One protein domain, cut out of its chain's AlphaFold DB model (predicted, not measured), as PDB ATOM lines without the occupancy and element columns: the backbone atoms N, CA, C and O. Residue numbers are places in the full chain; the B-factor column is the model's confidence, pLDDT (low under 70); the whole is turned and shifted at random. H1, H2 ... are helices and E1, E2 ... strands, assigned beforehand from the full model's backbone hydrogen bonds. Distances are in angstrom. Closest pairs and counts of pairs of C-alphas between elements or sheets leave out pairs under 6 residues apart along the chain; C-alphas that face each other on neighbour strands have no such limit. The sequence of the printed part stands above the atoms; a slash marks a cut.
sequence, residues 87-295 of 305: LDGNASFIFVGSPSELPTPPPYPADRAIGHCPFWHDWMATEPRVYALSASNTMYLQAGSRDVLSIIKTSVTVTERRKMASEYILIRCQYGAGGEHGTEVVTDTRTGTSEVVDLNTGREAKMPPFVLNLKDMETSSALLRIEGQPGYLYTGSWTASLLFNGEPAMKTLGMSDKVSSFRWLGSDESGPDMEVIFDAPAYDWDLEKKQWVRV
ATOM      1  N   LEU A  87     -45.771   3.469  12.810       78.38
ATOM      2  CA  LEU A  87     -46.083   4.512  13.776       78.38
ATOM      3  C   LEU A  87     -47.281   5.317  13.264       78.38
ATOM      4  O   LEU A  87     -47.328   5.651  12.078       78.38
ATOM      5  N   ASP A  88     -48.238   5.601  14.142       73.50
ATOM      6  CA  ASP A  88     -49.424   6.332  13.721       73.50
ATOM      7  C   ASP A  88     -49.078   7.736  13.207       73.50
ATOM      8  O   ASP A  88     -48.188   8.410  13.732       73.50
ATOM      9  N   GLY A  89     -49.811   8.196  12.192       64.00
ATOM     10  CA  GLY A  89     -49.593   9.514  11.594       64.00
ATOM     11  C   GLY A  89     -49.844  10.673  12.570       64.00
ATOM     12  O   GLY A  89     -49.329  11.775  12.394       64.00
ATOM     13  N   ASN A  90     -50.579  10.455  13.655       65.19
ATOM     14  CA  ASN A  90     -50.787  11.506  14.649       65.19
ATOM     15  C   ASN A  90     -49.695  11.538  15.729       65.19
ATOM     16  O   ASN A  90     -49.789  12.332  16.669       65.19
ATOM     17  N   ALA A  91     -48.650  10.708  15.613       72.00
ATOM     18  CA  ALA A  91     -47.562  10.686  16.577       72.00
ATOM     19  C   ALA A  91     -46.862  12.050  16.646       72.00
ATOM     20  O   ALA A  91     -46.275  12.543  15.680       72.00
ATOM     21  N   SER A  92     -46.914  12.647  17.832       82.75
ATOM     22  CA  SER A  92     -46.127  13.823  18.195       82.75
ATOM     23  C   SER A  92     -44.911  13.380  18.999       82.75
ATOM     24  O   SER A  92     -44.892  12.277  19.542       82.75
ATOM     25  N   PHE A  93     -43.880  14.216  19.101       90.69
ATOM     26  CA  PHE A  93     -42.662  13.840  19.815       90.69
ATOM     27  C   PHE A  93     -42.183  14.958  20.721       90.69
ATOM     28  O   PHE A  93     -42.288  16.140  20.391       90.69
ATOM     29  N   ILE A  94     -41.591  14.565  21.842       93.69
ATOM     30  CA  ILE A  94     -40.795  15.461  22.672       93.69
ATOM     31  C   ILE A  94     -39.317  15.160  22.498       93.69
ATOM     32  O   ILE A  94     -38.911  14.014  22.292       93.69
ATOM     33  N   PHE A  95     -38.515  16.202  22.654       95.88
ATOM     34  CA  PHE A  95     -37.084  16.097  22.865       95.88
ATOM     35  C   PHE A  95     -36.755  16.502  24.299       95.88
ATOM     36  O   PHE A  95     -37.153  17.570  24.763       95.88
ATOM     37  N   VAL A  96     -36.030  15.636  25.004       95.81
ATOM     38  CA  VAL A  96     -35.591  15.874  26.383       95.81
ATOM     39  C   VAL A  96     -34.251  16.603  26.358       95.81
ATOM     40  O   VAL A  96     -33.199  15.979  26.196       95.81
ATOM     41  N   GLY A  97     -34.306  17.924  26.503       94.94
ATOM     42  CA  GLY A  97     -33.155  18.821  26.471       94.94
ATOM     43  C   GLY A  97     -33.537  20.227  26.015       94.94
ATOM     44  O   GLY A  97     -34.694  20.501  25.684       94.94
ATOM     45  N   SER A  98     -32.544  21.109  25.983       94.62
ATOM     46  CA  SER A  98     -32.711  22.489  25.529       94.62
ATOM     47  C   SER A  98     -32.802  22.579  23.994       94.62
ATOM     48  O   SER A  98     -32.255  21.728  23.282       94.62
ATOM     49  N   PRO A  99     -33.405  23.647  23.434       93.69
ATOM     50  CA  PRO A  99     -33.448  23.864  21.985       93.69
ATOM     51  C   PRO A  99     -32.067  23.878  21.309       93.69
ATOM     52  O   PRO A  99     -31.935  23.459  20.164       93.69
ATOM     53  N   SER A 100     -31.028  24.349  22.008       94.94
ATOM     54  CA  SER A 100     -29.652  24.395  21.493       94.94
ATOM     55  C   SER A 100     -28.990  23.024  21.361       94.94
ATOM     56  O   SER A 100     -27.978  22.902  20.676       94.94
ATOM     57  N   GLU A 101     -29.532  22.002  22.020       96.19
ATOM     58  CA  GLU A 101     -29.005  20.636  21.991       96.19
ATOM     59  C   GLU A 101     -29.710  19.739  20.969       96.19
ATOM     60  O   GLU A 101     -29.336  18.565  20.829       96.19
ATOM     61  N   LEU A 102     -30.730  20.270  20.283       95.38
ATOM     62  CA  LEU A 102     -31.430  19.562  19.225       95.38
ATOM     63  C   LEU A 102     -30.439  19.171  18.119       95.38
ATOM     64  O   LEU A 102     -29.775  20.043  17.551       95.38
ATOM     65  N   PRO A 103     -30.352  17.879  17.765       96.19
ATOM     66  CA  PRO A 103     -29.537  17.461  16.639       96.19
ATOM     67  C   PRO A 103     -30.090  18.041  15.338       96.19
ATOM     68  O   PRO A 103     -31.296  18.242  15.189       96.19
ATOM     69  N   THR A 104     -29.215  18.244  14.357       96.06
ATOM     70  CA  THR A 104     -29.638  18.499  12.977       96.06
ATOM     71  C   THR A 104     -30.405  17.278  12.455       96.06
ATOM     72  O   THR A 104     -29.825  16.186  12.425       96.06
ATOM     73  N   PRO A 105     -31.676  17.421  12.046       95.12
ATOM     74  CA  PRO A 105     -32.446  16.302  11.533       95.12
ATOM     75  C   PRO A 105     -32.054  15.990  10.074       95.12
ATOM     76  O   PRO A 105     -31.389  16.797   9.412       95.12
ATOM     77  N   PRO A 106     -32.460  14.828   9.531       94.88
ATOM     78  CA  PRO A 106     -32.284  14.525   8.118       94.88
ATOM     79  C   PRO A 106     -32.953  15.577   7.214       94.88
ATOM     80  O   PRO A 106     -34.033  16.079   7.544       94.88
ATOM     81  N   PRO A 107     -32.348  15.905   6.058       93.31
ATOM     82  CA  PRO A 107     -32.940  16.843   5.114       93.31
ATOM     83  C   PRO A 107     -34.172  16.242   4.423       93.31
ATOM     84  O   PRO A 107     -34.243  15.034   4.192       93.31
ATOM     85  N   TYR A 108     -35.099  17.105   4.011       92.62
ATOM     86  CA  TYR A 108     -36.252  16.755   3.180       92.62
ATOM     87  C   TYR A 108     -36.494  17.820   2.096       92.62
ATOM     88  O   TYR A 108     -36.049  18.963   2.241       92.62
ATOM     89  N   PRO A 109     -37.167  17.463   0.988       92.38
ATOM     90  CA  PRO A 109     -37.524  18.410  -0.067       92.38
ATOM     91  C   PRO A 109     -38.446  19.538   0.427       92.38
ATOM     92  O   PRO A 109     -39.340  19.304   1.240       92.38
ATOM     93  N   ALA A 110     -38.269  20.759  -0.089       90.31
ATOM     94  CA  ALA A 110     -39.041  21.930   0.347       90.31
ATOM     95  C   ALA A 110     -40.554  21.808   0.088       90.31
ATOM     96  O   ALA A 110     -41.361  22.272   0.890       90.31
ATOM     97  N   ASP A 111     -40.952  21.111  -0.978       87.50
ATOM     98  CA  ASP A 111     -42.351  20.801  -1.303       87.50
ATOM     99  C   ASP A 111     -42.998  19.803  -0.323       87.50
ATOM    100  O   ASP A 111     -44.209  19.587  -0.360       87.50
ATOM    101  N   ARG A 112     -42.213  19.214   0.589       86.81
ATOM    102  CA  ARG A 112     -42.675  18.299   1.640       86.81
ATOM    103  C   ARG A 112     -42.732  18.928   3.030       86.81
ATOM    104  O   ARG A 112     -43.001  18.208   3.985       86.81
ATOM    105  N   ALA A 113     -42.554  20.244   3.166       83.88
ATOM    106  CA  ALA A 113     -42.543  20.915   4.470       83.88
ATOM    107  C   ALA A 113     -43.799  20.656   5.332       83.88
ATOM    108  O   ALA A 113     -43.678  20.523   6.543       83.88
ATOM    109  N   ILE A 114     -44.984  20.501   4.728       78.50
ATOM    110  CA  ILE A 114     -46.263  20.261   5.436       78.50
ATOM    111  C   ILE A 114     -46.462  18.768   5.817       78.50
ATOM    112  O   ILE A 114     -47.423  18.407   6.485       78.50
ATOM    113  N   GLY A 115     -45.549  17.873   5.427       82.06
ATOM    114  CA  GLY A 115     -45.689  16.422   5.610       82.06
ATOM    115  C   GLY A 115     -44.352  15.709   5.779       82.06
ATOM    116  O   GLY A 115     -44.131  14.661   5.170       82.06
ATOM    117  N   HIS A 116     -43.413  16.319   6.504       87.00
ATOM    118  CA  HIS A 116     -42.015  15.890   6.506       87.00
ATOM    119  C   HIS A 116     -41.693  14.787   7.531       87.00
ATOM    120  O   HIS A 116     -40.586  14.251   7.505       87.00
ATOM    121  N   CYS A 117     -42.631  14.376   8.393       86.94
ATOM    122  CA  CYS A 117     -42.339  13.353   9.402       86.94
ATOM    123  C   CYS A 117     -41.819  12.015   8.905       86.94
ATOM    124  O   CYS A 117     -40.920  11.471   9.553       86.94
ATOM    125  N   PRO A 118     -42.294  11.477   7.769       87.62
ATOM    126  CA  PRO A 118     -41.738  10.239   7.244       87.62
ATOM    127  C   PRO A 118     -40.220  10.319   7.005       87.62
ATOM    128  O   PRO A 118     -39.530   9.311   7.121       87.62
ATOM    129  N   PHE A 119     -39.673  11.513   6.733       89.81
ATOM    130  CA  PHE A 119     -38.229  11.721   6.564       89.81
ATOM    131  C   PHE A 119     -37.461  11.721   7.892       89.81
ATOM    132  O   PHE A 119     -36.257  11.465   7.914       89.81
ATOM    133  N   TRP A 120     -38.140  12.010   9.000       91.69
ATOM    134  CA  TRP A 120     -37.558  12.078  10.340       91.69
ATOM    135  C   TRP A 120     -37.788  10.827  11.168       91.69
ATOM    136  O   TRP A 120     -37.121  10.645  12.179       91.69
ATOM    137  N   HIS A 121     -38.694   9.958  10.737       88.31
ATOM    138  CA  HIS A 121     -39.112   8.754  11.444       88.31
ATOM    139  C   HIS A 121     -37.935   7.938  12.001       88.31
ATOM    140  O   HIS A 121     -37.835   7.735  13.209       88.31
ATOM    141  N   ASP A 122     -37.001   7.519  11.143       89.75
ATOM    142  CA  ASP A 122     -35.826   6.736  11.558       89.75
ATOM    143  C   ASP A 122     -34.876   7.530  12.473       89.75
ATOM    144  O   ASP A 122     -34.253   6.971  13.377       89.75
ATOM    145  N   TRP A 123     -34.762   8.842  12.263       92.38
ATOM    146  CA  TRP A 123     -33.948   9.711  13.111       92.38
ATOM    147  C   TRP A 123     -34.550   9.837  14.516       92.38
ATOM    148  O   TRP A 123     -33.849   9.610  15.497       92.38
ATOM    149  N   MET A 124     -35.857  10.071  14.630       92.50
ATOM    150  CA  MET A 124     -36.572  10.096  15.912       92.50
ATOM    151  C   MET A 124     -36.489   8.741  16.629       92.50
ATOM    152  O   MET A 124     -36.293   8.675  17.844       92.50
ATOM    153  N   ALA A 125     -36.557   7.644  15.870       90.62
ATOM    154  CA  ALA A 125     -36.396   6.292  16.394       90.62
ATOM    155  C   ALA A 125     -34.965   5.994  16.882       90.62
ATOM    156  O   ALA A 125     -34.773   5.126  17.733       90.62
ATOM    157  N   THR A 126     -33.942   6.727  16.435       92.38
ATOM    158  CA  THR A 126     -32.539   6.493  16.829       92.38
ATOM    159  C   THR A 126     -31.999   7.511  17.834       92.38
ATOM    160  O   THR A 126     -31.191   7.126  18.678       92.38
ATOM    161  N   GLU A 127     -32.485   8.753  17.835       95.56
ATOM    162  CA  GLU A 127     -32.088   9.789  18.798       95.56
ATOM    163  C   GLU A 127     -32.583   9.445  20.220       95.56
ATOM    164  O   GLU A 127     -33.789   9.478  20.484       95.56
ATOM    165  N   PRO A 128     -31.687   9.149  21.184       94.94
ATOM    166  CA  PRO A 128     -32.064   8.623  22.501       94.94
ATOM    167  C   PRO A 128     -32.856   9.602  23.377       94.94
ATOM    168  O   PRO A 128     -33.432   9.192  24.384       94.94
ATOM    169  N   ARG A 129     -32.873  10.890  23.022       96.19
ATOM    170  CA  ARG A 129     -33.615  11.937  23.736       96.19
ATOM    171  C   ARG A 129     -34.989  12.225  23.138       96.19
ATOM    172  O   ARG A 129     -35.712  13.036  23.710       96.19
ATOM    173  N   VAL A 130     -35.347  11.572  22.032       95.06
ATOM    174  CA  VAL A 130     -36.666  11.701  21.410       95.06
ATOM    175  C   VAL A 130     -37.599  10.602  21.910       95.06
ATOM    176  O   VAL A 130     -37.257   9.414  21.882       95.06
ATOM    177  N   TYR A 131     -38.780  11.020  22.362       93.94
ATOM    178  CA  TYR A 131     -39.846  10.153  22.862       93.94
ATOM    179  C   TYR A 131     -41.149  10.479  22.141       93.94
ATOM    180  O   TYR A 131     -41.487  11.652  21.979       93.94
ATOM    181  N   ALA A 132     -41.887   9.447  21.734       91.00
ATOM    182  CA  ALA A 132     -43.225   9.620  21.185       91.00
ATOM    183  C   ALA A 132     -44.213  10.028  22.291       91.00
ATOM    184  O   ALA A 132     -44.236   9.439  23.376       91.00
ATOM    185  N   LEU A 133     -45.033  11.028  21.990       86.62
ATOM    186  CA  LEU A 133     -46.272  11.346  22.684       86.62
ATOM    187  C   LEU A 133     -47.378  10.460  22.121       86.62
ATOM    188  O   LEU A 133     -47.405  10.225  20.913       86.62
ATOM    189  N   SER A 134     -48.279   9.982  22.981       80.56
ATOM    190  CA  SER A 134     -49.377   9.092  22.580       80.56
ATOM    191  C   SER A 134     -48.881   7.923  21.725       80.56
ATOM    192  O   SER A 134     -49.321   7.721  20.598       80.56
ATOM    193  N   ALA A 135     -47.902   7.189  22.252       85.69
ATOM    194  CA  ALA A 135     -47.207   6.123  21.547       85.69
ATOM    195  C   ALA A 135     -48.161   5.086  20.953       85.69
ATOM    196  O   ALA A 135     -48.680   4.217  21.660       85.69
ATOM    197  N   SER A 136     -48.339   5.156  19.638       86.25
ATOM    198  CA  SER A 136     -49.256   4.293  18.918       86.25
ATOM    199  C   SER A 136     -48.663   3.776  17.612       86.25
ATOM    200  O   SER A 136     -47.821   4.404  16.969       86.25
ATOM    201  N   ASN A 137     -49.067   2.564  17.253       85.56
ATOM    202  CA  ASN A 137     -48.779   1.946  15.970       85.56
ATOM    203  C   ASN A 137     -50.100   1.558  15.324       85.56
ATOM    204  O   ASN A 137     -50.929   0.911  15.961       85.56
ATOM    205  N   THR A 138     -50.265   1.854  14.047       85.38
ATOM    206  CA  THR A 138     -51.381   1.330  13.271       85.38
ATOM    207  C   THR A 138     -50.975  -0.013  12.681       85.38
ATOM    208  O   THR A 138     -50.011  -0.119  11.921       85.38
ATOM    209  N   MET A 139     -51.705  -1.062  13.057       85.06
ATOM    210  CA  MET A 139     -51.575  -2.395  12.484       85.06
ATOM    211  C   MET A 139     -52.696  -2.620  11.480       85.06
ATOM    212  O   MET A 139     -53.867  -2.501  11.825       85.06
ATOM    213  N   TYR A 140     -52.358  -2.991  10.252       80.19
ATOM    214  CA  TYR A 140     -53.359  -3.271   9.230       80.19
ATOM    215  C   TYR A 140     -53.015  -4.509   8.418       80.19
ATOM    216  O   TYR A 140     -51.849  -4.885   8.236       80.19
ATOM    217  N   LEU A 141     -54.074  -5.157   7.941       75.31
ATOM    218  CA  LEU A 141     -53.974  -6.220   6.958       75.31
ATOM    219  C   LEU A 141     -53.927  -5.585   5.564       75.31
ATOM    220  O   LEU A 141     -54.780  -4.766   5.225       75.31
ATOM    221  N   GLN A 142     -52.926  -5.942   4.760       70.88
ATOM    222  CA  GLN A 142     -52.804  -5.420   3.399       70.88
ATOM    223  C   GLN A 142     -54.046  -5.787   2.558       70.88
ATOM    224  O   GLN A 142     -54.467  -6.949   2.531       70.88
ATOM    225  N   ALA A 143     -54.625  -4.794   1.871       57.09
ATOM    226  CA  ALA A 143     -55.834  -4.952   1.062       57.09
ATOM    227  C   ALA A 143     -55.675  -6.027  -0.032       57.09
ATOM    228  O   ALA A 143     -54.607  -6.163  -0.636       57.09
ATOM    229  N   GLY A 144     -56.750  -6.783  -0.289       55.59
ATOM    230  CA  GLY A 144     -56.774  -7.873  -1.272       55.59
ATOM    231  C   GLY A 144     -56.197  -9.203  -0.774       55.59
ATOM    232  O   GLY A 144     -56.094 -10.158  -1.552       55.59
ATOM    233  N   SER A 145     -55.821  -9.298   0.506       61.56
ATOM    234  CA  SER A 145     -55.493 -10.581   1.130       61.56
ATOM    235  C   SER A 145     -56.777 -11.306   1.556       61.56
ATOM    236  O   SER A 145     -57.635 -10.736   2.218       61.56
ATOM    237  N   ARG A 146     -56.893 -12.602   1.233       69.00
ATOM    238  CA  ARG A 146     -57.954 -13.476   1.786       69.00
ATOM    239  C   ARG A 146     -57.648 -13.929   3.218       69.00
ATOM    240  O   ARG A 146     -58.267 -14.871   3.712       69.00
ATOM    241  N   ASP A 147     -56.645 -13.319   3.833       74.25
ATOM    242  CA  ASP A 147     -56.123 -13.740   5.115       74.25
ATOM    243  C   ASP A 147     -57.018 -13.221   6.245       74.25
ATOM    244  O   ASP A 147     -57.652 -12.171   6.158       74.25
ATOM    245  N   VAL A 148     -57.071 -13.978   7.332       80.94
ATOM    246  CA  VAL A 148     -57.639 -13.542   8.602       80.94
ATOM    247  C   VAL A 148     -56.483 -13.292   9.548       80.94
ATOM    248  O   VAL A 148     -55.683 -14.196   9.809       80.94
ATOM    249  N   LEU A 149     -56.430 -12.079  10.083       85.56
ATOM    250  CA  LEU A 149     -55.496 -11.707  11.129       85.56
ATOM    251  C   LEU A 149     -56.248 -11.557  12.444       85.56
ATOM    252  O   LEU A 149     -57.144 -10.726  12.570       85.56
ATOM    253  N   SER A 150     -55.847 -12.333  13.438       90.50
ATOM    254  CA  SER A 150     -56.361 -12.219  14.795       90.50
ATOM    255  C   SER A 150     -55.275 -11.669  15.712       90.50
ATOM    256  O   SER A 150     -54.217 -12.282  15.837       90.50
ATOM    257  N   ILE A 151     -55.530 -10.549  16.384       91.56
ATOM    258  CA  ILE A 151     -54.677 -10.031  17.456       91.56
ATOM    259  C   ILE A 151     -55.154 -10.668  18.760       91.56
ATOM    260  O   ILE A 151     -56.276 -10.426  19.204       91.56
ATOM    261  N   ILE A 152     -54.317 -11.526  19.344       93.44
ATOM    262  CA  ILE A 152     -54.654 -12.311  20.542       93.44
ATOM    263  C   ILE A 152     -54.274 -11.555  21.812       93.44
ATOM    264  O   ILE A 152     -54.965 -11.619  22.826       93.44
ATOM    265  N   LYS A 153     -53.098 -10.923  21.778       94.00
ATOM    266  CA  LYS A 153     -52.486 -10.266  22.926       94.00
ATOM    267  C   LYS A 153     -51.472  -9.243  22.446       94.00
ATOM    268  O   LYS A 153     -50.634  -9.565  21.606       94.00
ATOM    269  N   THR A 154     -51.475  -8.065  23.047       94.25
ATOM    270  CA  THR A 154     -50.357  -7.120  22.988       94.25
ATOM    271  C   THR A 154     -49.609  -7.134  24.317       94.25
ATOM    272  O   THR A 154     -50.158  -7.473  25.365       94.25
ATOM    273  N   SER A 155     -48.310  -6.870  24.302       94.12
ATOM    274  CA  SER A 155     -47.498  -6.831  25.520       94.12
ATOM    275  C   SER A 155     -46.332  -5.879  25.343       94.12
ATOM    276  O   SER A 155     -45.613  -5.952  24.344       94.12
ATOM    277  N   VAL A 156     -46.133  -5.017  26.334       95.25
ATOM    278  CA  VAL A 156     -45.008  -4.086  26.393       95.25
ATOM    279  C   VAL A 156     -44.049  -4.553  27.478       95.25
ATOM    280  O   VAL A 156     -44.451  -4.805  28.611       95.25
ATOM    281  N   THR A 157     -42.773  -4.674  27.127       95.75
ATOM    282  CA  THR A 157     -41.691  -4.930  28.078       95.75
ATOM    283  C   THR A 157     -40.922  -3.638  28.284       95.75
ATOM    284  O   THR A 157     -40.242  -3.169  27.375       95.75
ATOM    285  N   VAL A 158     -41.024  -3.062  29.479       96.69
ATOM    286  CA  VAL A 158     -40.285  -1.851  29.854       96.69
ATOM    287  C   VAL A 158     -38.860  -2.238  30.247       96.69
ATOM    288  O   VAL A 158     -38.664  -3.009  31.183       96.69
ATOM    289  N   THR A 159     -37.866  -1.704  29.539       96.94
ATOM    290  CA  THR A 159     -36.440  -1.893  29.846       96.94
ATOM    291  C   THR A 159     -35.870  -0.737  30.660       96.94
ATOM    292  O   THR A 159     -34.976  -0.945  31.475       96.94
ATOM    293  N   GLU A 160     -36.405   0.470  30.482       97.38
ATOM    294  CA  GLU A 160     -36.035   1.652  31.252       97.38
ATOM    295  C   GLU A 160     -37.283   2.468  31.580       97.38
ATOM    296  O   GLU A 160     -38.166   2.653  30.742       97.38
ATOM    297  N   ARG A 161     -37.333   2.995  32.802       97.19
ATOM    298  CA  ARG A 161     -38.334   3.963  33.236       97.19
ATOM    299  C   ARG A 161     -37.650   5.038  34.066       97.19
ATOM    300  O   ARG A 161     -36.986   4.722  35.052       97.19
ATOM    301  N   ARG A 162     -37.861   6.305  33.719       96.50
ATOM    302  CA  ARG A 162     -37.292   7.449  34.445       96.50
ATOM    303  C   ARG A 162     -38.289   8.588  34.556       96.50
ATOM    304  O   ARG A 162     -39.183   8.708  33.728       96.50
ATOM    305  N   LYS A 163     -38.150   9.424  35.583       94.88
ATOM    306  CA  LYS A 163     -38.967  10.636  35.703       94.88
ATOM    307  C   LYS A 163     -38.609  11.597  34.565       94.88
ATOM    308  O   LYS A 163     -37.430  11.723  34.230       94.88
ATOM    309  N   MET A 164     -39.608  12.240  33.970       90.94
ATOM    310  CA  MET A 164     -39.389  13.251  32.939       90.94
ATOM    311  C   MET A 164     -38.603  14.434  33.522       90.94
ATOM    312  O   MET A 164     -38.841  14.849  34.659       90.94
ATOM    313  N   ALA A 165     -37.636  14.944  32.756       86.62
ATOM    314  CA  ALA A 165     -36.909  16.153  33.122       86.62
ATOM    315  C   ALA A 165     -37.838  17.375  33.064       86.62
ATOM    316  O   ALA A 165     -38.835  17.369  32.347       86.62
ATOM    317  N   SER A 166     -37.499  18.438  33.796       83.62
ATOM    318  CA  SER A 166     -38.255  19.696  33.735       83.62
ATOM    319  C   SER A 166     -38.076  20.437  32.411       83.62
ATOM    320  O   SER A 166     -38.912  21.259  32.062       83.62
ATOM    321  N   GLU A 167     -36.977  20.177  31.702       91.56
ATOM    322  CA  GLU A 167     -36.682  20.793  30.413       91.56
ATOM    323  C   GLU A 167     -36.922  19.789  29.286       91.56
ATOM    324  O   GLU A 167     -36.247  18.761  29.171       91.56
ATOM    325  N   TYR A 168     -37.925  20.094  28.475       93.69
ATOM    326  CA  TYR A 168     -38.272  19.380  27.261       93.69
ATOM    327  C   TYR A 168     -38.920  20.356  26.285       93.69
ATOM    328  O   TYR A 168     -39.428  21.414  26.668       93.69
ATOM    329  N   ILE A 169     -38.910  19.981  25.016       94.06
ATOM    330  CA  ILE A 169     -39.544  20.741  23.944       94.06
ATOM    331  C   ILE A 169     -40.357  19.811  23.059       94.06
ATOM    332  O   ILE A 169     -40.099  18.606  23.007       94.06
ATOM    333  N   LEU A 170     -41.308  20.379  22.329       93.00
ATOM    334  CA  LEU A 170     -42.053  19.653  21.312       93.00
ATOM    335  C   LEU A 170     -41.324  19.724  19.976       93.00
ATOM    336  O   LEU A 170     -40.982  20.810  19.504       93.00
ATOM    337  N   ILE A 171     -41.133  18.569  19.345       91.88
ATOM    338  CA  ILE A 171     -40.758  18.501  17.937       91.88
ATOM    339  C   ILE A 171     -42.060  18.554  17.149       91.88
ATOM    340  O   ILE A 171     -42.849  17.606  17.157       91.88
ATOM    341  N   ARG A 172     -42.291  19.678  16.471       87.38
ATOM    342  CA  ARG A 172     -43.395  19.787  15.531       87.38
ATOM    343  C   ARG A 172     -43.032  18.994  14.294       87.38
ATOM    344  O   ARG A 172     -42.010  19.223  13.664       87.38
ATOM    345  N   CYS A 173     -43.917  18.078  13.966       80.62
ATOM    346  CA  CYS A 173     -43.797  17.216  12.826       80.62
ATOM    347  C   CYS A 173     -45.233  16.868  12.407       80.62
ATOM    348  O   CYS A 173     -46.065  16.575  13.262       80.62
ATOM    349  N   GLN A 174     -45.560  16.952  11.115       68.12
ATOM    350  CA  GLN A 174     -46.876  16.565  10.594       68.12
ATOM    351  C   GLN A 174     -46.741  15.342   9.672       68.12
ATOM    352  O   GLN A 174     -45.985  15.398   8.700       68.12
ATOM    353  N   TYR A 175     -47.465  14.245   9.936       60.09
ATOM    354  CA  TYR A 175     -47.535  13.107   8.998       60.09
ATOM    355  C   TYR A 175     -48.636  13.259   7.924       60.09
ATOM    356  O   TYR A 175     -48.856  12.343   7.137       60.09
ATOM    357  N   GLY A 176     -49.290  14.416   7.797       55.19
ATOM    358  CA  GLY A 176     -50.443  14.572   6.899       55.19
ATOM    359  C   GLY A 176     -51.748  14.061   7.527       55.19
ATOM    360  O   GLY A 176     -51.809  13.873   8.737       55.19
ATOM    361  N   ALA A 177     -52.814  13.939   6.723       49.94
ATOM    362  CA  ALA A 177     -54.164  13.606   7.199       49.94
ATOM    363  C   ALA A 177     -54.197  12.258   7.948       49.94
ATOM    364  O   ALA A 177     -53.593  11.293   7.483       49.94
ATOM    365  N   GLY A 178     -54.876  12.243   9.103       54.34
ATOM    366  CA  GLY A 178     -54.880  11.157  10.089       54.34
ATOM    367  C   GLY A 178     -55.438   9.816   9.598       54.34
ATOM    368  O   GLY A 178     -55.921   9.692   8.473       54.34
ATOM    369  N   GLY A 179     -55.346   8.794  10.451       57.41
ATOM    370  CA  GLY A 179     -55.831   7.450  10.149       57.41
ATOM    371  C   GLY A 179     -57.330   7.266  10.400       57.41
ATOM    372  O   GLY A 179     -57.916   7.877  11.291       57.41
ATOM    373  N   GLU A 180     -57.953   6.385   9.617       58.53
ATOM    374  CA  GLU A 180     -59.236   5.782   9.977       58.53
ATOM    375  C   GLU A 180     -58.958   4.633  10.951       58.53
ATOM    376  O   GLU A 180     -58.287   3.650  10.608       58.53
ATOM    377  N   HIS A 181     -59.458   4.758  12.178       65.44
ATOM    378  CA  HIS A 181     -59.284   3.744  13.211       65.44
ATOM    379  C   HIS A 181     -60.663   3.223  13.616       65.44
ATOM    380  O   HIS A 181     -61.430   3.906  14.285       65.44
ATOM    381  N   GLY A 182     -61.011   2.011  13.174       75.69
ATOM    382  CA  GLY A 182     -62.267   1.366  13.576       75.69
ATOM    383  C   GLY A 182     -62.203   0.757  14.979       75.69
ATOM    384  O   GLY A 182     -63.222   0.595  15.644       75.69
ATOM    385  N   THR A 183     -61.009   0.393  15.447       88.19
ATOM    386  CA  THR A 183     -60.793  -0.236  16.752       88.19
ATOM    387  C   THR A 183     -59.416   0.131  17.287       88.19
ATOM    388  O   THR A 183     -58.446   0.181  16.527       88.19
ATOM    389  N   GLU A 184     -59.326   0.344  18.594       90.62
ATOM    390  CA  GLU A 184     -58.087   0.576  19.324       90.62
ATOM    391  C   GLU A 184     -57.779  -0.601  20.264       90.62
ATOM    392  O   GLU A 184     -58.681  -1.214  20.827       90.62
ATOM    393  N   VAL A 185     -56.500  -0.943  20.432       92.75
ATOM    394  CA  VAL A 185     -56.002  -1.843  21.474       92.75
ATOM    395  C   VAL A 185     -55.053  -1.064  22.371       92.75
ATOM    396  O   VAL A 185     -53.942  -0.720  21.963       92.75
ATOM    397  N   VAL A 186     -55.463  -0.836  23.609       93.50
ATOM    398  CA  VAL A 186     -54.701  -0.080  24.602       93.50
ATOM    399  C   VAL A 186     -53.930  -1.058  25.475       93.50
ATOM    400  O   VAL A 186     -54.483  -2.053  25.936       93.50
ATOM    401  N   THR A 187     -52.632  -0.826  25.671       94.56
ATOM    402  CA  THR A 187     -51.767  -1.642  26.536       94.56
ATOM    403  C   THR A 187     -51.237  -0.788  27.683       94.56
ATOM    404  O   THR A 187     -50.354   0.043  27.472       94.56
ATOM    405  N   ASP A 188     -51.734  -1.012  28.899       94.12
ATOM    406  CA  ASP A 188     -51.308  -0.268  30.086       94.12
ATOM    407  C   ASP A 188     -50.070  -0.916  30.716       94.12
ATOM    408  O   ASP A 188     -50.089  -2.045  31.216       94.12
ATOM    409  N   THR A 189     -48.958  -0.184  30.715       94.81
ATOM    410  CA  THR A 189     -47.681  -0.647  31.278       94.81
ATOM    411  C   THR A 189     -47.654  -0.672  32.808       94.81
ATOM    412  O   THR A 189     -46.769  -1.303  33.386       94.81
ATOM    413  N   ARG A 190     -48.601  -0.011  33.486       93.06
ATOM    414  CA  ARG A 190     -48.733  -0.005  34.952       93.06
ATOM    415  C   ARG A 190     -49.339  -1.309  35.456       93.06
ATOM    416  O   ARG A 190     -48.902  -1.831  36.480       93.06
ATOM    417  N   THR A 191     -50.338  -1.823  34.746       92.69
ATOM    418  CA  THR A 191     -51.076  -3.042  35.108       92.69
ATOM    419  C   THR A 191     -50.607  -4.268  34.322       92.69
ATOM    420  O   THR A 191     -50.831  -5.397  34.758       92.69
ATOM    421  N   GLY A 192     -49.964  -4.064  33.169       90.56
ATOM    422  CA  GLY A 192     -49.601  -5.125  32.233       90.56
ATOM    423  C   GLY A 192     -50.803  -5.728  31.500       90.56
ATOM    424  O   GLY A 192     -50.702  -6.847  30.989       90.56
ATOM    425  N   THR A 193     -51.943  -5.032  31.485       92.88
ATOM    426  CA  THR A 193     -53.176  -5.483  30.830       92.88
ATOM    427  C   THR A 193     -53.392  -4.771  29.507       92.88
ATOM    428  O   THR A 193     -52.968  -3.628  29.339       92.88
ATOM    429  N   SER A 194     -54.112  -5.434  28.605       94.06
ATOM    430  CA  SER A 194     -54.581  -4.818  27.372       94.06
ATOM    431  C   SER A 194     -56.098  -4.856  27.287       94.06
ATOM    432  O   SER A 194     -56.742  -5.780  27.795       94.06
ATOM    433  N   GLU A 195     -56.667  -3.883  26.601       94.44
ATOM    434  CA  GLU A 195     -58.088  -3.823  26.283       94.44
ATOM    435  C   GLU A 195     -58.299  -3.386  24.845       94.44
ATOM    436  O   GLU A 195     -57.424  -2.789  24.226       94.44
ATOM    437  N   VAL A 196     -59.445  -3.761  24.299       92.56
ATOM    438  CA  VAL A 196     -59.883  -3.395  22.961       92.56
ATOM    439  C   VAL A 196     -61.053  -2.444  23.097       92.56
ATOM    440  O   VAL A 196     -62.023  -2.787  23.772       92.56
ATOM    441  N   VAL A 197     -60.968  -1.302  22.427       91.25
ATOM    442  CA  VAL A 197     -61.983  -0.254  22.401       91.25
ATOM    443  C   VAL A 197     -62.494  -0.112  20.971       91.25
ATOM    444  O   VAL A 197     -61.735   0.169  20.044       91.25
ATOM    445  N   ASP A 198     -63.787  -0.328  20.760       88.12
ATOM    446  CA  ASP A 198     -64.441   0.033  19.502       88.12
ATOM    447  C   ASP A 198     -64.720   1.537  19.513       88.12
ATOM    448  O   ASP A 198     -65.619   1.998  20.217       88.12
ATOM    449  N   LEU A 199     -63.962   2.297  18.722       84.62
ATOM    450  CA  LEU A 199     -64.037   3.759  18.689       84.62
ATOM    451  C   LEU A 199     -65.377   4.285  18.146       84.62
ATOM    452  O   LEU A 199     -65.738   5.426  18.416       84.62
ATOM    453  N   ASN A 200     -66.152   3.463  17.428       84.56
ATOM    454  CA  ASN A 200     -67.474   3.861  16.936       84.56
ATOM    455  C   ASN A 200     -68.564   3.680  17.994       84.56
ATOM    456  O   ASN A 200     -69.562   4.401  17.991       84.56
ATOM    457  N   THR A 201     -68.422   2.673  18.860       87.25
ATOM    458  CA  THR A 201     -69.463   2.304  19.833       87.25
ATOM    459  C   THR A 201     -69.089   2.594  21.284       87.25
ATOM    460  O   THR A 201     -69.956   2.486  22.153       87.25
ATOM    461  N   GLY A 202     -67.827   2.938  21.555       88.00
ATOM    462  CA  GLY A 202     -67.263   3.097  22.897       88.00
ATOM    463  C   GLY A 202     -67.236   1.795  23.702       88.00
ATOM    464  O   GLY A 202     -67.168   1.823  24.926       88.00
ATOM    465  N   ARG A 203     -67.389   0.637  23.049       89.38
ATOM    466  CA  ARG A 203     -67.426  -0.653  23.743       89.38
ATOM    467  C   ARG A 203     -66.022  -1.144  24.028       89.38
ATOM    468  O   ARG A 203     -65.200  -1.231  23.121       89.38
ATOM    469  N   GLU A 204     -65.821  -1.578  25.262       93.31
ATOM    470  CA  GLU A 204     -64.539  -2.068  25.754       93.31
ATOM    471  C   GLU A 204     -64.578  -3.577  26.028       93.31
ATOM    472  O   GLU A 204     -65.583  -4.131  26.490       93.31
ATOM    473  N   ALA A 205     -63.461  -4.258  25.776       93.56
ATOM    474  CA  ALA A 205     -63.273  -5.663  26.118       93.56
ATOM    475  C   ALA A 205     -61.823  -5.961  26.521       93.56
ATOM    476  O   ALA A 205     -60.880  -5.573  25.840       93.56
ATOM    477  N   LYS A 206     -61.624  -6.730  27.598       93.62
ATOM    478  CA  LYS A 206     -60.277  -7.105  28.065       93.62
ATOM    479  C   LYS A 206     -59.614  -8.150  27.166       93.62
ATOM    480  O   LYS A 206     -60.226  -9.162  26.809       93.62
ATOM    481  N   MET A 207     -58.330  -7.943  26.886       89.44
ATOM    482  CA  MET A 207     -57.483  -8.821  26.087       89.44
ATOM    483  C   MET A 207     -56.321  -9.373  26.932       89.44
ATOM    484  O   MET A 207     -55.500  -8.597  27.428       89.44
ATOM    485  N   PRO A 208     -56.168 -10.709  27.050       86.88
ATOM    486  CA  PRO A 208     -57.114 -11.788  26.702       86.88
ATOM    487  C   PRO A 208     -58.326 -11.867  27.670       86.88
ATOM    488  O   PRO A 208     -58.267 -11.278  28.751       86.88
ATOM    489  N   PRO A 209     -59.411 -12.615  27.345       86.44
ATOM    490  CA  PRO A 209     -59.567 -13.575  26.241       86.44
ATOM    491  C   PRO A 209     -60.163 -12.992  24.954       86.44
ATOM    492  O   PRO A 209     -60.347 -13.743  23.997       86.44
ATOM    493  N   PHE A 210     -60.496 -11.698  24.916       89.62
ATOM    494  CA  PHE A 210     -61.004 -11.082  23.694       89.62
ATOM    495  C   PHE A 210     -59.943 -11.117  22.587       89.62
ATOM    496  O   PHE A 210     -58.763 -10.876  22.842       89.62
ATOM    497  N   VAL A 211     -60.373 -11.416  21.361       86.12
ATOM    498  CA  VAL A 211     -59.513 -11.502  20.177       86.12
ATOM    499  C   VAL A 211     -60.059 -10.558  19.118       86.12
ATOM    500  O   VAL A 211     -61.198 -10.716  18.669       86.12
ATOM    501  N   LEU A 212     -59.236  -9.602  18.692       85.19
ATOM    502  CA  LEU A 212     -59.593  -8.690  17.611       85.19
ATOM    503  C   LEU A 212     -59.320  -9.369  16.272       85.19
ATOM    504  O   LEU A 212     -58.201  -9.806  16.021       85.19
ATOM    505  N   ASN A 213     -60.335  -9.472  15.418       86.00
ATOM    506  CA  ASN A 213     -60.205 -10.077  14.097       86.00
ATOM    507  C   ASN A 213     -60.276  -8.996  13.023       86.00
ATOM    508  O   ASN A 213     -61.298  -8.329  12.893       86.00
ATOM    509  N   LEU A 214     -59.222  -8.884  12.226       82.25
ATOM    510  CA  LEU A 214     -59.158  -8.040  11.043       82.25
ATOM    511  C   LEU A 214     -59.436  -8.937   9.824       82.25
ATOM    512  O   LEU A 214     -58.737  -9.936   9.615       82.25
ATOM    513  N   LYS A 215     -60.511  -8.643   9.077       77.81
ATOM    514  CA  LYS A 215     -61.002  -9.437   7.933       77.81
ATOM    515  C   LYS A 215     -61.407  -8.524   6.773       77.81
ATOM    516  O   LYS A 215     -61.884  -7.419   6.989       77.81
ATOM    517  N   ASP A 216     -61.217  -9.013   5.552       62.16
ATOM    518  CA  ASP A 216     -61.350  -8.267   4.296       62.16
ATOM    519  C   ASP A 216     -62.788  -7.771   4.019       62.16
ATOM    520  O   ASP A 216     -63.701  -8.578   3.845       62.16
ATOM    521  N   MET A 217     -62.974  -6.445   3.988       49.97
ATOM    522  CA  MET A 217     -63.445  -5.688   2.819       49.97
ATOM    523  C   MET A 217     -62.849  -4.268   2.915       49.97
ATOM    524  O   MET A 217     -63.208  -3.481   3.783       49.97
ATOM    525  N   GLU A 218     -61.911  -3.967   2.021       54.88
ATOM    526  CA  GLU A 218     -61.378  -2.635   1.679       54.88
ATOM    527  C   GLU A 218     -60.234  -2.062   2.541       54.88
ATOM    528  O   GLU A 218     -59.227  -1.705   1.941       54.88
ATOM    529  N   THR A 219     -60.268  -2.083   3.877       60.66
ATOM    530  CA  THR A 219     -59.083  -1.920   4.765       60.66
ATOM    531  C   THR A 219     -59.522  -2.119   6.216       60.66
ATOM    532  O   THR A 219     -60.346  -1.360   6.708       60.66
ATOM    533  N   SER A 220     -58.984  -3.115   6.926       73.62
ATOM    534  CA  SER A 220     -59.185  -3.250   8.379       73.62
ATOM    535  C   SER A 220     -57.898  -2.888   9.112       73.62
ATOM    536  O   SER A 220     -56.862  -3.528   8.901       73.62
ATOM    537  N   SER A 221     -57.976  -1.877   9.971       82.94
ATOM    538  CA  SER A 221     -56.883  -1.392  10.809       82.94
ATOM    539  C   SER A 221     -57.244  -1.534  12.289       82.94
ATOM    540  O   SER A 221     -58.410  -1.475  12.682       82.94
ATOM    541  N   ALA A 222     -56.223  -1.721  13.113       88.06
ATOM    542  CA  ALA A 222     -56.292  -1.562  14.553       88.06
ATOM    543  C   ALA A 222     -55.236  -0.540  14.962       88.06
ATOM    544  O   ALA A 222     -54.055  -0.707  14.636       88.06
ATOM    545  N   LEU A 223     -55.651   0.496  15.682       89.06
ATOM    546  CA  LEU A 223     -54.713   1.358  16.382       89.06
ATOM    547  C   LEU A 223     -54.243   0.601  17.618       89.06
ATOM    548  O   LEU A 223     -55.045   0.146  18.419       89.06
ATOM    549  N   LEU A 224     -52.949   0.406  17.773       91.00
ATOM    550  CA  LEU A 224     -52.370  -0.116  18.997       91.00
ATOM    551  C   LEU A 224     -51.828   1.096  19.743       91.00
ATOM    552  O   LEU A 224     -51.108   1.884  19.131       91.00
ATOM    553  N   ARG A 225     -52.113   1.240  21.039       91.56
ATOM    554  CA  ARG A 225     -51.626   2.340  21.888       91.56
ATOM    555  C   ARG A 225     -50.968   1.811  23.162       91.56
ATOM    556  O   ARG A 225     -51.391   0.794  23.715       91.56
ATOM    557  N   ILE A 226     -49.916   2.487  23.621       91.88
ATOM    558  CA  ILE A 226     -49.257   2.218  24.904       91.88
ATOM    559  C   ILE A 226     -49.631   3.315  25.895       91.88
ATOM    560  O   ILE A 226     -49.451   4.497  25.609       91.88
ATOM    561  N   GLU A 227     -50.058   2.914  27.088       92.56
ATOM    562  CA  GLU A 227     -50.225   3.813  28.226       92.56
ATOM    563  C   GLU A 227     -49.160   3.588  29.293       92.56
ATOM    564  O   GLU A 227     -48.573   2.507  29.444       92.56
ATOM    565  N   GLY A 228     -48.910   4.634  30.070       92.00
ATOM    566  CA  GLY A 228     -47.979   4.595  31.182       92.00
ATOM    567  C   GLY A 228     -48.328   5.619  32.241       92.00
ATOM    568  O   GLY A 228     -49.257   6.403  32.102       92.00
ATOM    569  N   GLN A 229     -47.568   5.617  33.330       92.44
ATOM    570  CA  GLN A 229     -47.769   6.614  34.370       92.44
ATOM    571  C   GLN A 229     -47.354   7.999  33.846       92.44
ATOM    572  O   GLN A 229     -46.202   8.133  33.411       92.44
ATOM    573  N   PRO A 230     -48.226   9.020  33.949       90.94
ATOM    574  CA  PRO A 230     -47.879  10.381  33.566       90.94
ATOM    575  C   PRO A 230     -46.625  10.911  34.275       90.94
ATOM    576  O   PRO A 230     -46.311  10.538  35.412       90.94
ATOM    577  N   GLY A 231     -45.857  11.743  33.567       90.31
ATOM    578  CA  GLY A 231     -44.600  12.322  34.061       90.31
ATOM    579  C   GLY A 231     -43.395  11.369  34.067       90.31
ATOM    580  O   GLY A 231     -42.347  11.707  34.630       90.31
ATOM    581  N   TYR A 232     -43.506  10.189  33.449       94.38
ATOM    582  CA  TYR A 232     -42.398   9.246  33.269       94.38
ATOM    583  C   TYR A 232     -42.089   9.008  31.792       94.38
ATOM    584  O   TYR A 232     -42.985   8.865  30.970       94.38
ATOM    585  N   LEU A 233     -40.804   8.901  31.479       95.50
ATOM    586  CA  LEU A 233     -40.286   8.469  30.189       95.50
ATOM    587  C   LEU A 233     -39.974   6.978  30.250       95.50
ATOM    588  O   LEU A 233     -39.401   6.496  31.234       95.50
ATOM    589  N   TYR A 234     -40.303   6.277  29.178       96.31
ATOM    590  CA  TYR A 234     -40.152   4.839  29.064       96.31
ATOM    591  C   TYR A 234     -39.318   4.477  27.839       96.31
ATOM    592  O   TYR A 234     -39.439   5.101  26.784       96.31
ATOM    593  N   THR A 235     -38.512   3.431  27.985       96.06
ATOM    594  CA  THR A 235     -37.874   2.701  26.889       96.06
ATOM    595  C   THR A 235     -38.263   1.236  27.029       96.06
ATOM    596  O   THR A 235     -38.311   0.704  28.140       96.06
ATOM    597  N   GLY A 236     -38.543   0.559  25.923       95.12
ATOM    598  CA  GLY A 236     -38.970  -0.833  25.966       95.12
ATOM    599  C   GLY A 236     -39.122  -1.470  24.598       95.12
ATOM    600  O   GLY A 236     -38.678  -0.921  23.593       95.12
ATOM    601  N   SER A 237     -39.753  -2.637  24.564       92.94
ATOM    602  CA  SER A 237     -40.192  -3.304  23.340       92.94
ATOM    603  C   SER A 237     -41.687  -3.574  23.405       92.94
ATOM    604  O   SER A 237     -42.240  -3.851  24.473       92.94
ATOM    605  N   TRP A 238     -42.345  -3.512  22.255       92.56
ATOM    606  CA  TRP A 238     -43.762  -3.805  22.135       92.56
ATOM    607  C   TRP A 238     -43.953  -4.996  21.213       92.56
ATOM    608  O   TRP A 238     -43.337  -5.088  20.156       92.56
ATOM    609  N   THR A 239     -44.768  -5.954  21.629       93.31
ATOM    610  CA  THR A 239     -45.010  -7.185  20.881       93.31
ATOM    611  C   THR A 239     -46.499  -7.461  20.768       93.31
ATOM    612  O   THR A 239     -47.268  -7.174  21.686       93.31
ATOM    613  N   ALA A 240     -46.897  -8.048  19.646       92.94
ATOM    614  CA  ALA A 240     -48.231  -8.563  19.405       92.94
ATOM    615  C   ALA A 240     -48.152 -10.059  19.083       92.94
ATOM    616  O   ALA A 240     -47.398 -10.484  18.206       92.94
ATOM    617  N   SER A 241     -48.931 -10.857  19.810       93.62
ATOM    618  CA  SER A 241     -49.201 -12.261  19.499       93.62
ATOM    619  C   SER A 241     -50.397 -12.336  18.562       93.62
ATOM    620  O   SER A 241     -51.468 -11.807  18.870       93.62
ATOM    621  N   LEU A 242     -50.199 -12.985  17.421       92.19
ATOM    622  CA  LEU A 242     -51.112 -12.975  16.287       92.19
ATOM    623  C   LEU A 242     -51.473 -14.408  15.876       92.19
ATOM    624  O   LEU A 242     -50.655 -15.315  16.039       92.19
ATOM    625  N   LEU A 243     -52.652 -14.604  15.284       89.69
ATOM    626  CA  LEU A 243     -52.945 -15.760  14.431       89.69
ATOM    627  C   LEU A 243     -53.151 -15.276  13.002       89.69
ATOM    628  O   LEU A 243     -54.001 -14.423  12.757       89.69
ATOM    629  N   PHE A 244     -52.413 -15.852  12.063       86.00
ATOM    630  CA  PHE A 244     -52.634 -15.669  10.634       86.00
ATOM    631  C   PHE A 244     -53.221 -16.938  10.054       86.00
ATOM    632  O   PHE A 244     -52.533 -17.954   9.983       86.00
ATOM    633  N   ASN A 245     -54.487 -16.893   9.640       84.56
ATOM    634  CA  ASN A 245     -55.201 -18.073   9.142       84.56
ATOM    635  C   ASN A 245     -55.107 -19.277  10.103       84.56
ATOM    636  O   ASN A 245     -54.999 -20.419   9.669       84.56
ATOM    637  N   GLY A 246     -55.114 -19.011  11.414       85.06
ATOM    638  CA  GLY A 246     -54.974 -20.025  12.465       85.06
ATOM    639  C   GLY A 246     -53.533 -20.365  12.862       85.06
ATOM    640  O   GLY A 246     -53.339 -20.971  13.912       85.06
ATOM    641  N   GLU A 247     -52.527 -19.927  12.103       87.81
ATOM    642  CA  GLU A 247     -51.118 -20.168  12.424       87.81
ATOM    643  C   GLU A 247     -50.569 -19.088  13.368       87.81
ATOM    644  O   GLU A 247     -50.704 -17.894  13.074       87.81
ATOM    645  N   PRO A 248     -49.925 -19.462  14.487       90.38
ATOM    646  CA  PRO A 248     -49.389 -18.499  15.435       90.38
ATOM    647  C   PRO A 248     -48.211 -17.717  14.851       90.38
ATOM    648  O   PRO A 248     -47.319 -18.264  14.201       90.38
ATOM    649  N   ALA A 249     -48.182 -16.421  15.143       89.94
ATOM    650  CA  ALA A 249     -47.086 -15.526  14.816       89.94
ATOM    651  C   ALA A 249     -46.855 -14.521  15.950       89.94
ATOM    652  O   ALA A 249     -47.733 -14.250  16.768       89.94
ATOM    653  N   MET A 250     -45.661 -13.940  15.978       90.62
ATOM    654  CA  MET A 250     -45.320 -12.845  16.877       90.62
ATOM    655  C   MET A 250     -44.742 -11.703  16.053       90.62
ATOM    656  O   MET A 250     -43.866 -11.920  15.213       90.62
ATOM    657  N   LYS A 251     -45.231 -10.489  16.288       89.75
ATOM    658  CA  LYS A 251     -44.723  -9.271  15.661       89.75
ATOM    659  C   LYS A 251     -44.182  -8.353  16.743       89.75
ATOM    660  O   LYS A 251     -44.912  -7.987  17.657       89.75
ATOM    661  N   THR A 252     -42.920  -7.964  16.620       89.75
ATOM    662  CA  THR A 252     -42.375  -6.837  17.382       89.75
ATOM    663  C   THR A 252     -42.754  -5.543  16.673       89.75
ATOM    664  O   THR A 252     -42.589  -5.429  15.456       89.75
ATOM    665  N   LEU A 253     -43.288  -4.604  17.441       87.94
ATOM    666  CA  LEU A 253     -43.699  -3.270  17.037       87.94
ATOM    667  C   LEU A 253     -42.600  -2.313  17.498       87.94
ATOM    668  O   LEU A 253     -42.222  -2.308  18.672       87.94
ATOM    669  N   GLY A 254     -42.033  -1.581  16.550       82.31
ATOM    670  CA  GLY A 254     -40.912  -0.676  16.774       82.31
ATOM    671  C   GLY A 254     -41.327   0.779  16.626       82.31
ATOM    672  O   GLY A 254     -42.413   1.072  16.131       82.31
ATOM    673  N   MET A 255     -40.449   1.701  17.031       79.50
ATOM    674  CA  MET A 255     -40.608   3.096  16.615       79.50
ATOM    675  C   MET A 255     -40.405   3.241  15.115       79.50
ATOM    676  O   MET A 255     -40.981   4.157  14.564       79.50
ATOM    677  N   SER A 256     -39.630   2.368  14.463       81.88
ATOM    678  CA  SER A 256     -39.547   2.236  13.004       81.88
ATOM    679  C   SER A 256     -39.283   0.780  12.613       81.88
ATOM    680  O   SER A 256     -38.940  -0.043  13.464       81.88
ATOM    681  N   ASP A 257     -39.363   0.456  11.321       78.69
ATOM    682  CA  ASP A 257     -39.041  -0.883  10.801       78.69
ATOM    683  C   ASP A 257     -37.603  -1.342  11.113       78.69
ATOM    684  O   ASP A 257     -37.301  -2.536  11.069       78.69
ATOM    685  N   LYS A 258     -36.702  -0.401  11.424       82.81
ATOM    686  CA  LYS A 258     -35.284  -0.667  11.713       82.81
ATOM    687  C   LYS A 258     -34.966  -0.671  13.206       82.81
ATOM    688  O   LYS A 258     -33.902  -1.155  13.589       82.81
ATOM    689  N   VAL A 259     -35.853  -0.130  14.041       83.62
ATOM    690  CA  VAL A 259     -35.626   0.041  15.479       83.62
ATOM    691  C   VAL A 259     -36.751  -0.626  16.254       83.62
ATOM    692  O   VAL A 259     -37.860  -0.108  16.351       83.62
ATOM    693  N   SER A 260     -36.442  -1.784  16.837       83.62
ATOM    694  CA  SER A 260     -37.391  -2.581  17.621       83.62
ATOM    695  C   SER A 260     -37.630  -2.052  19.037       83.62
ATOM    696  O   SER A 260     -38.583  -2.482  19.687       83.62
ATOM    697  N   SER A 261     -36.775  -1.152  19.530       88.62
ATOM    698  CA  SER A 261     -37.045  -0.432  20.768       88.62
ATOM    699  C   SER A 261     -38.048   0.690  20.524       88.62
ATOM    700  O   SER A 261     -38.073   1.334  19.474       88.62
ATOM    701  N   PHE A 262     -38.877   0.924  21.529       90.56
ATOM    702  CA  PHE A 262     -39.848   1.995  21.560       90.56
ATOM    703  C   PHE A 262     -39.523   2.929  22.723       90.56
ATOM    704  O   PHE A 262     -39.231   2.460  23.826       90.56
ATOM    705  N   ARG A 263     -39.552   4.242  22.480       94.12
ATOM    706  CA  ARG A 263     -39.397   5.283  23.501       94.12
ATOM    707  C   ARG A 263     -40.653   6.135  23.537       94.12
ATOM    708  O   ARG A 263     -41.031   6.712  22.520       94.12
ATOM    709  N   TRP A 264     -41.288   6.223  24.698       93.62
ATOM    710  CA  TRP A 264     -42.537   6.962  24.851       93.62
ATOM    711  C   TRP A 264     -42.611   7.741  26.155       93.62
ATOM    712  O   TRP A 264     -41.964   7.398  27.150       93.62
ATOM    713  N   LEU A 265     -43.407   8.802  26.135       93.00
ATOM    714  CA  LEU A 265     -43.862   9.470  27.341       93.00
ATOM    715  C   LEU A 265     -45.089   8.731  27.880       93.00
ATOM    716  O   LEU A 265     -46.006   8.413  27.128       93.00
ATOM    717  N   GLY A 266     -45.094   8.435  29.177       92.00
ATOM    718  CA  GLY A 266     -46.265   7.888  29.844       92.00
ATOM    719  C   GLY A 266     -47.397   8.907  29.850       92.00
ATOM    720  O   GLY A 266     -47.196  10.051  30.252       92.00
ATOM    721  N   SER A 267     -48.570   8.464  29.425       88.38
ATOM    722  CA  SER A 267     -49.827   9.198  29.462       88.38
ATOM    723  C   SER A 267     -50.961   8.218  29.751       88.38
ATOM    724  O   SER A 267     -50.835   7.023  29.460       88.38
ATOM    725  N   ASP A 268     -52.059   8.732  30.290       83.75
ATOM    726  CA  ASP A 268     -53.366   8.083  30.320       83.75
ATOM    727  C   ASP A 268     -54.341   8.827  29.388       83.75
ATOM    728  O   ASP A 268     -54.166  10.009  29.095       83.75
ATOM    729  N   GLU A 269     -55.358   8.121  28.890       67.00
ATOM    730  CA  GLU A 269     -56.366   8.625  27.936       67.00
ATOM    731  C   GLU A 269     -57.133   9.872  28.418       67.00
ATOM    732  O   GLU A 269     -57.691  10.619  27.620       67.00
ATOM    733  N   SER A 270     -57.133  10.127  29.727       50.12
ATOM    734  CA  SER A 270     -57.872  11.216  30.385       50.12
ATOM    735  C   SER A 270     -56.972  12.278  31.034       50.12
ATOM    736  O   SER A 270     -57.456  13.136  31.774       50.12
ATOM    737  N   GLY A 271     -55.664  12.224  30.781       46.50
ATOM    738  CA  GLY A 271     -54.685  12.998  31.527       46.50
ATOM    739  C   GLY A 271     -54.700  14.501  31.222       46.50
ATOM    740  O   GLY A 271     -54.374  14.879  30.094       46.50
ATOM    741  N   PRO A 272     -54.913  15.387  32.219       46.44
ATOM    742  CA  PRO A 272     -54.665  16.831  32.082       46.44
ATOM    743  C   PRO A 272     -53.198  17.158  31.739       46.44
ATOM    744  O   PRO A 272     -52.877  18.264  31.313       46.44
ATOM    745  N   ASP A 273     -52.291  16.187  31.877       58.22
ATOM    746  CA  ASP A 273     -50.873  16.348  31.567       58.22
ATOM    747  C   ASP A 273     -50.599  16.507  30.062       58.22
ATOM    748  O   ASP A 273     -49.597  17.123  29.699       58.22
ATOM    749  N   MET A 274     -51.491  16.036  29.176       67.19
ATOM    750  CA  MET A 274     -51.358  16.307  27.737       67.19
ATOM    751  C   MET A 274     -51.501  17.802  27.436       67.19
ATOM    752  O   MET A 274     -50.726  18.323  26.637       67.19
ATOM    753  N   GLU A 275     -52.400  18.520  28.121       68.69
ATOM    754  CA  GLU A 275     -52.526  19.980  27.979       68.69
ATOM    755  C   GLU A 275     -51.220  20.686  28.372       68.69
ATOM    756  O   GLU A 275     -50.708  21.513  27.620       68.69
ATOM    757  N   VAL A 276     -50.609  20.274  29.490       67.62
ATOM    758  CA  VAL A 276     -49.323  20.819  29.963       67.62
ATOM    759  C   VAL A 276     -48.190  20.540  28.974       67.62
ATOM    760  O   VAL A 276     -47.300  21.368  28.775       67.62
ATOM    761  N   ILE A 277     -48.198  19.372  28.332       76.38
ATOM    762  CA  ILE A 277     -47.212  19.037  27.303       76.38
ATOM    763  C   ILE A 277     -47.391  19.938  26.079       76.38
ATOM    764  O   ILE A 277     -46.389  20.399  25.537       76.38
ATOM    765  N   PHE A 278     -48.627  20.243  25.674       75.75
ATOM    766  CA  PHE A 278     -48.902  21.143  24.552       75.75
ATOM    767  C   PHE A 278     -48.602  22.624  24.846       75.75
ATOM    768  O   PHE A 278     -48.412  23.398  23.908       75.75
ATOM    769  N   ASP A 279     -48.434  23.020  26.104       83.25
ATOM    770  CA  ASP A 279     -47.920  24.353  26.443       83.25
ATOM    771  C   ASP A 279     -46.393  24.481  26.274       83.25
ATOM    772  O   ASP A 279     -45.843  25.591  26.281       83.25
ATOM    773  N   ALA A 280     -45.679  23.366  26.094       87.12
ATOM    774  CA  ALA A 280     -44.238  23.384  25.881       87.12
ATOM    775  C   ALA A 280     -43.866  24.081  24.556       87.12
ATOM    776  O   ALA A 280     -44.617  24.054  23.574       87.12
ATOM    777  N   PRO A 281     -42.684  24.721  24.478       92.06
ATOM    778  CA  PRO A 281     -42.269  25.387  23.255       92.06
ATOM    779  C   PRO A 281     -42.066  24.357  22.135       92.06
ATOM    780  O   PRO A 281     -41.301  23.402  22.275       92.06
ATOM    781  N   ALA A 282     -42.750  24.581  21.014       92.62
ATOM    782  CA  ALA A 282     -42.632  23.758  19.822       92.62
ATOM    783  C   ALA A 282     -41.572  24.301  18.863       92.62
ATOM    784  O   ALA A 282     -41.454  25.515  18.656       92.62
ATOM    785  N   TYR A 283     -40.826  23.384  18.257       94.00
ATOM    786  CA  TYR A 283     -39.778  23.670  17.289       94.00
ATOM    787  C   TYR A 283     -39.980  22.854  16.018       94.00
ATOM    788  O   TYR A 283     -40.354  21.687  16.076       94.00
ATOM    789  N   ASP A 284     -39.706  23.484  14.884       92.81
ATOM    790  CA  ASP A 284     -39.660  22.853  13.564       92.81
ATOM    791  C   ASP A 284     -38.339  23.241  12.882       92.81
ATOM    792  O   ASP A 284     -37.673  24.205  13.287       92.81
ATOM    793  N   TRP A 285     -37.929  22.489  11.871       93.50
ATOM    794  CA  TRP A 285     -36.704  22.744  11.133       93.50
ATOM    795  C   TRP A 285     -36.959  23.702   9.971       93.50
ATOM    796  O   TRP A 285     -37.712  23.423   9.039       93.50
ATOM    797  N   ASP A 286     -36.286  24.848   9.989       92.50
ATOM    798  CA  ASP A 286     -36.323  25.802   8.887       92.50
ATOM    799  C   ASP A 286     -35.320  25.364   7.809       92.50
ATOM    800  O   ASP A 286     -34.105  25.418   8.016       92.50
ATOM    801  N   LEU A 287     -35.820  24.916   6.652       90.94
ATOM    802  CA  LEU A 287     -34.985  24.440   5.542       90.94
ATOM    803  C   LEU A 287     -34.081  25.532   4.950       90.94
ATOM    804  O   LEU A 287     -32.977  25.223   4.496       90.94
ATOM    805  N   GLU A 288     -34.526  26.791   4.946       91.25
ATOM    806  CA  GLU A 288     -33.765  27.908   4.377       91.25
ATOM    807  C   GLU A 288     -32.650  28.336   5.330       91.25
ATOM    808  O   GLU A 288     -31.491  28.475   4.931       91.25
ATOM    809  N   LYS A 289     -32.991  28.497   6.612       94.25
ATOM    810  CA  LYS A 289     -32.051  28.908   7.660       94.25
ATOM    811  C   LYS A 289     -31.192  27.756   8.178       94.25
ATOM    812  O   LYS A 289     -30.193  28.015   8.843       94.25
ATOM    813  N   LYS A 290     -31.564  26.507   7.878       94.25
ATOM    814  CA  LYS A 290     -30.916  25.269   8.342       94.25
ATOM    815  C   LYS A 290     -30.738  25.239   9.859       94.25
ATOM    816  O   LYS A 290     -29.650  24.953  10.359       94.25
ATOM    817  N   GLN A 291     -31.801  25.575  10.578       96.00
ATOM    818  CA  GLN A 291     -31.809  25.592  12.037       96.00
ATOM    819  C   GLN A 291     -33.206  25.301  12.577       96.00
ATOM    820  O   GLN A 291     -34.210  25.557  11.910       96.00
ATOM    821  N   TRP A 292     -33.263  24.837  13.821       95.56
ATOM    822  CA  TRP A 292     -34.510  24.750  14.568       95.56
ATOM    823  C   TRP A 292     -35.039  26.149  14.867       95.56
ATOM    824  O   TRP A 292     -34.331  26.999  15.413       95.56
ATOM    825  N   VAL A 293     -36.296  26.392  14.518       95.12
ATOM    826  CA  VAL A 293     -36.995  27.644  14.800       95.12
ATOM    827  C   VAL A 293     -38.202  27.360  15.668       95.12
ATOM    828  O   VAL A 293     -38.885  26.350  15.507       95.12
ATOM    829  N   ARG A 294     -38.471  28.265  16.607       94.69
ATOM    830  CA  ARG A 294     -39.681  28.178  17.415       94.69
ATOM    831  C   ARG A 294     -40.888  28.418  16.515       94.69
ATOM    832  O   ARG A 294     -40.934  29.413  15.792       94.69
ATOM    833  N   VAL A 295     -41.868  27.535  16.606       90.88
ATOM    834  CA  VAL A 295     -43.125  27.611  15.863       90.88
ATOM    835  C   VAL A 295     -44.294  27.704  16.829       90.88
ATOM    836  O   VAL A 295     -44.197  27.332  17.998       90.88
TER     837      VAL A 295
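AT A GLANCE: This is residues 87 to 295 of the 305 residues of an uncharacterized protein of Actinomadura sp. GC306 (UniProt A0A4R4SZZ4). Two strongly twisted sheets, E3, E10, E6, E7, E8 and the branched E4, E9, E11, E12, E13, lie partly face to face in one half of the domain. A third twisted sheet, E2, E1, E5, E14, E15, makes the other end of the longest axis, joined to this pair where E2 lies beside E13; H2 packs on its E2 and E1. The 209 printed residues hold three named helices and fifteen strands, along the chain E1 H1 H2 E2 E3 E4 E5 E6 E7 E8 E9 E10 E11 E12 E13 H3 E14 E15, in the class mostly strand. The two unbranched sheets are mixed, in the orders given, and the branched one is antiparallel in each neighbour pair. The whole is compact, with a radius of gyration of the C-alphas of 17.7 A and spans of 53 by 37 by 30 A.

IN THESE COORDINATES: Start at C-alpha 149, (-55.496, -11.707, 11.129), where E4, residues 149 to 163, begins; it runs 37.1 A and bends by 63 degrees at residue 160. Beside it look for E11, residues 232 to 244, 35.2 A long, bending by 59 degrees at residue 235, and E9, residues 212 to 214. E12 is residues 247 to 253, 19.0 A, and E13 residues 261 to 265. The second sheet has E3, residues 136 to 141, E10, residues 221 to 227, 19.4 A, E6, residues 184 to 188, E7, residues 193 to 198, and E8, residues 203 to 207. The third has E1, residues 92 to 95, from (-46.127, 13.823, 18.195), E2, residues 130 to 133, E5, residues 169 to 171, E14, residues 282 to 286, and E15, residues 291 to 295, ending at (-43.125, 27.611, 15.863). The helices are H1, residues 110 to 115, H2, residues 117 to 126, 14.1 A, and H3, residues 273 to 278.

HOW THE PARTS SIT: Beside E11, E4 lies on one side, with N 155 and O 239 at 2.8 A, and E12 and E13 on the other, with N 242 and O 249 at 2.8 A and N 236 and O 262 at 2.9 A. E9 is antiparallel to E4, with N 151 and O 212 at 2.8 A. Look across to the second sheet: the closest C-alphas of E4 and E7, Thr 154 and Ser 194, are 6.5 A apart. E6, E7 and E8 form a meander, each strand the antiparallel neighbour of the one before; N 186 and O 195 are 2.8 A apart, N 196 and O 205 likewise. E10 is parallel to E6, with N 187 and O 225 at 2.8 A, and antiparallel to E3, with N 137 and O 224 at 2.9 A. E2 runs on into E3 across 2 residues, at 72 degrees; its Ala 132 and Trp 264 of E13 have C-alphas 4.6 A apart, the closest of those strands. In the third sheet find N 131 and O 94 of E2 and E1 at 3.0 A, N 95 and O 169 of E1 and E5 at 2.9 A, N 283 and O 170 of the parallel E14 and E5 at 2.9 A, and N 286 and O 291 of the hairpin E14 and E15 at 2.9 A. H2 is on this sheet, over E2 and E1, at a height over the sheet of 10.4 A; the closest C-alphas of H2 and E2, Met 124 and Val 130, are 5.7 A apart. H3 only grazes it with residues 274 to 278, and H1 is only just not on it, with 4 pairs of C-alphas within 10 A. Every O i to N i+4 pair is within hydrogen-bond range in H3, 4 of 6 in H2 and 0 of 2 in H1, where 2 of 3 O i to N i+3 pairs are.

THE WHOLE: The two C-alphas farthest apart, those of Gly 246 and Lys 289, are 54.2 A apart. The printed part has no cut. The links E1 to H1, 14 residues, and E5 to E6, 12 residues, are long. The mean pLDDT of the printed part is 85.8; 26 residues are under 70, among them residues 174 to 181 and 269 to 276.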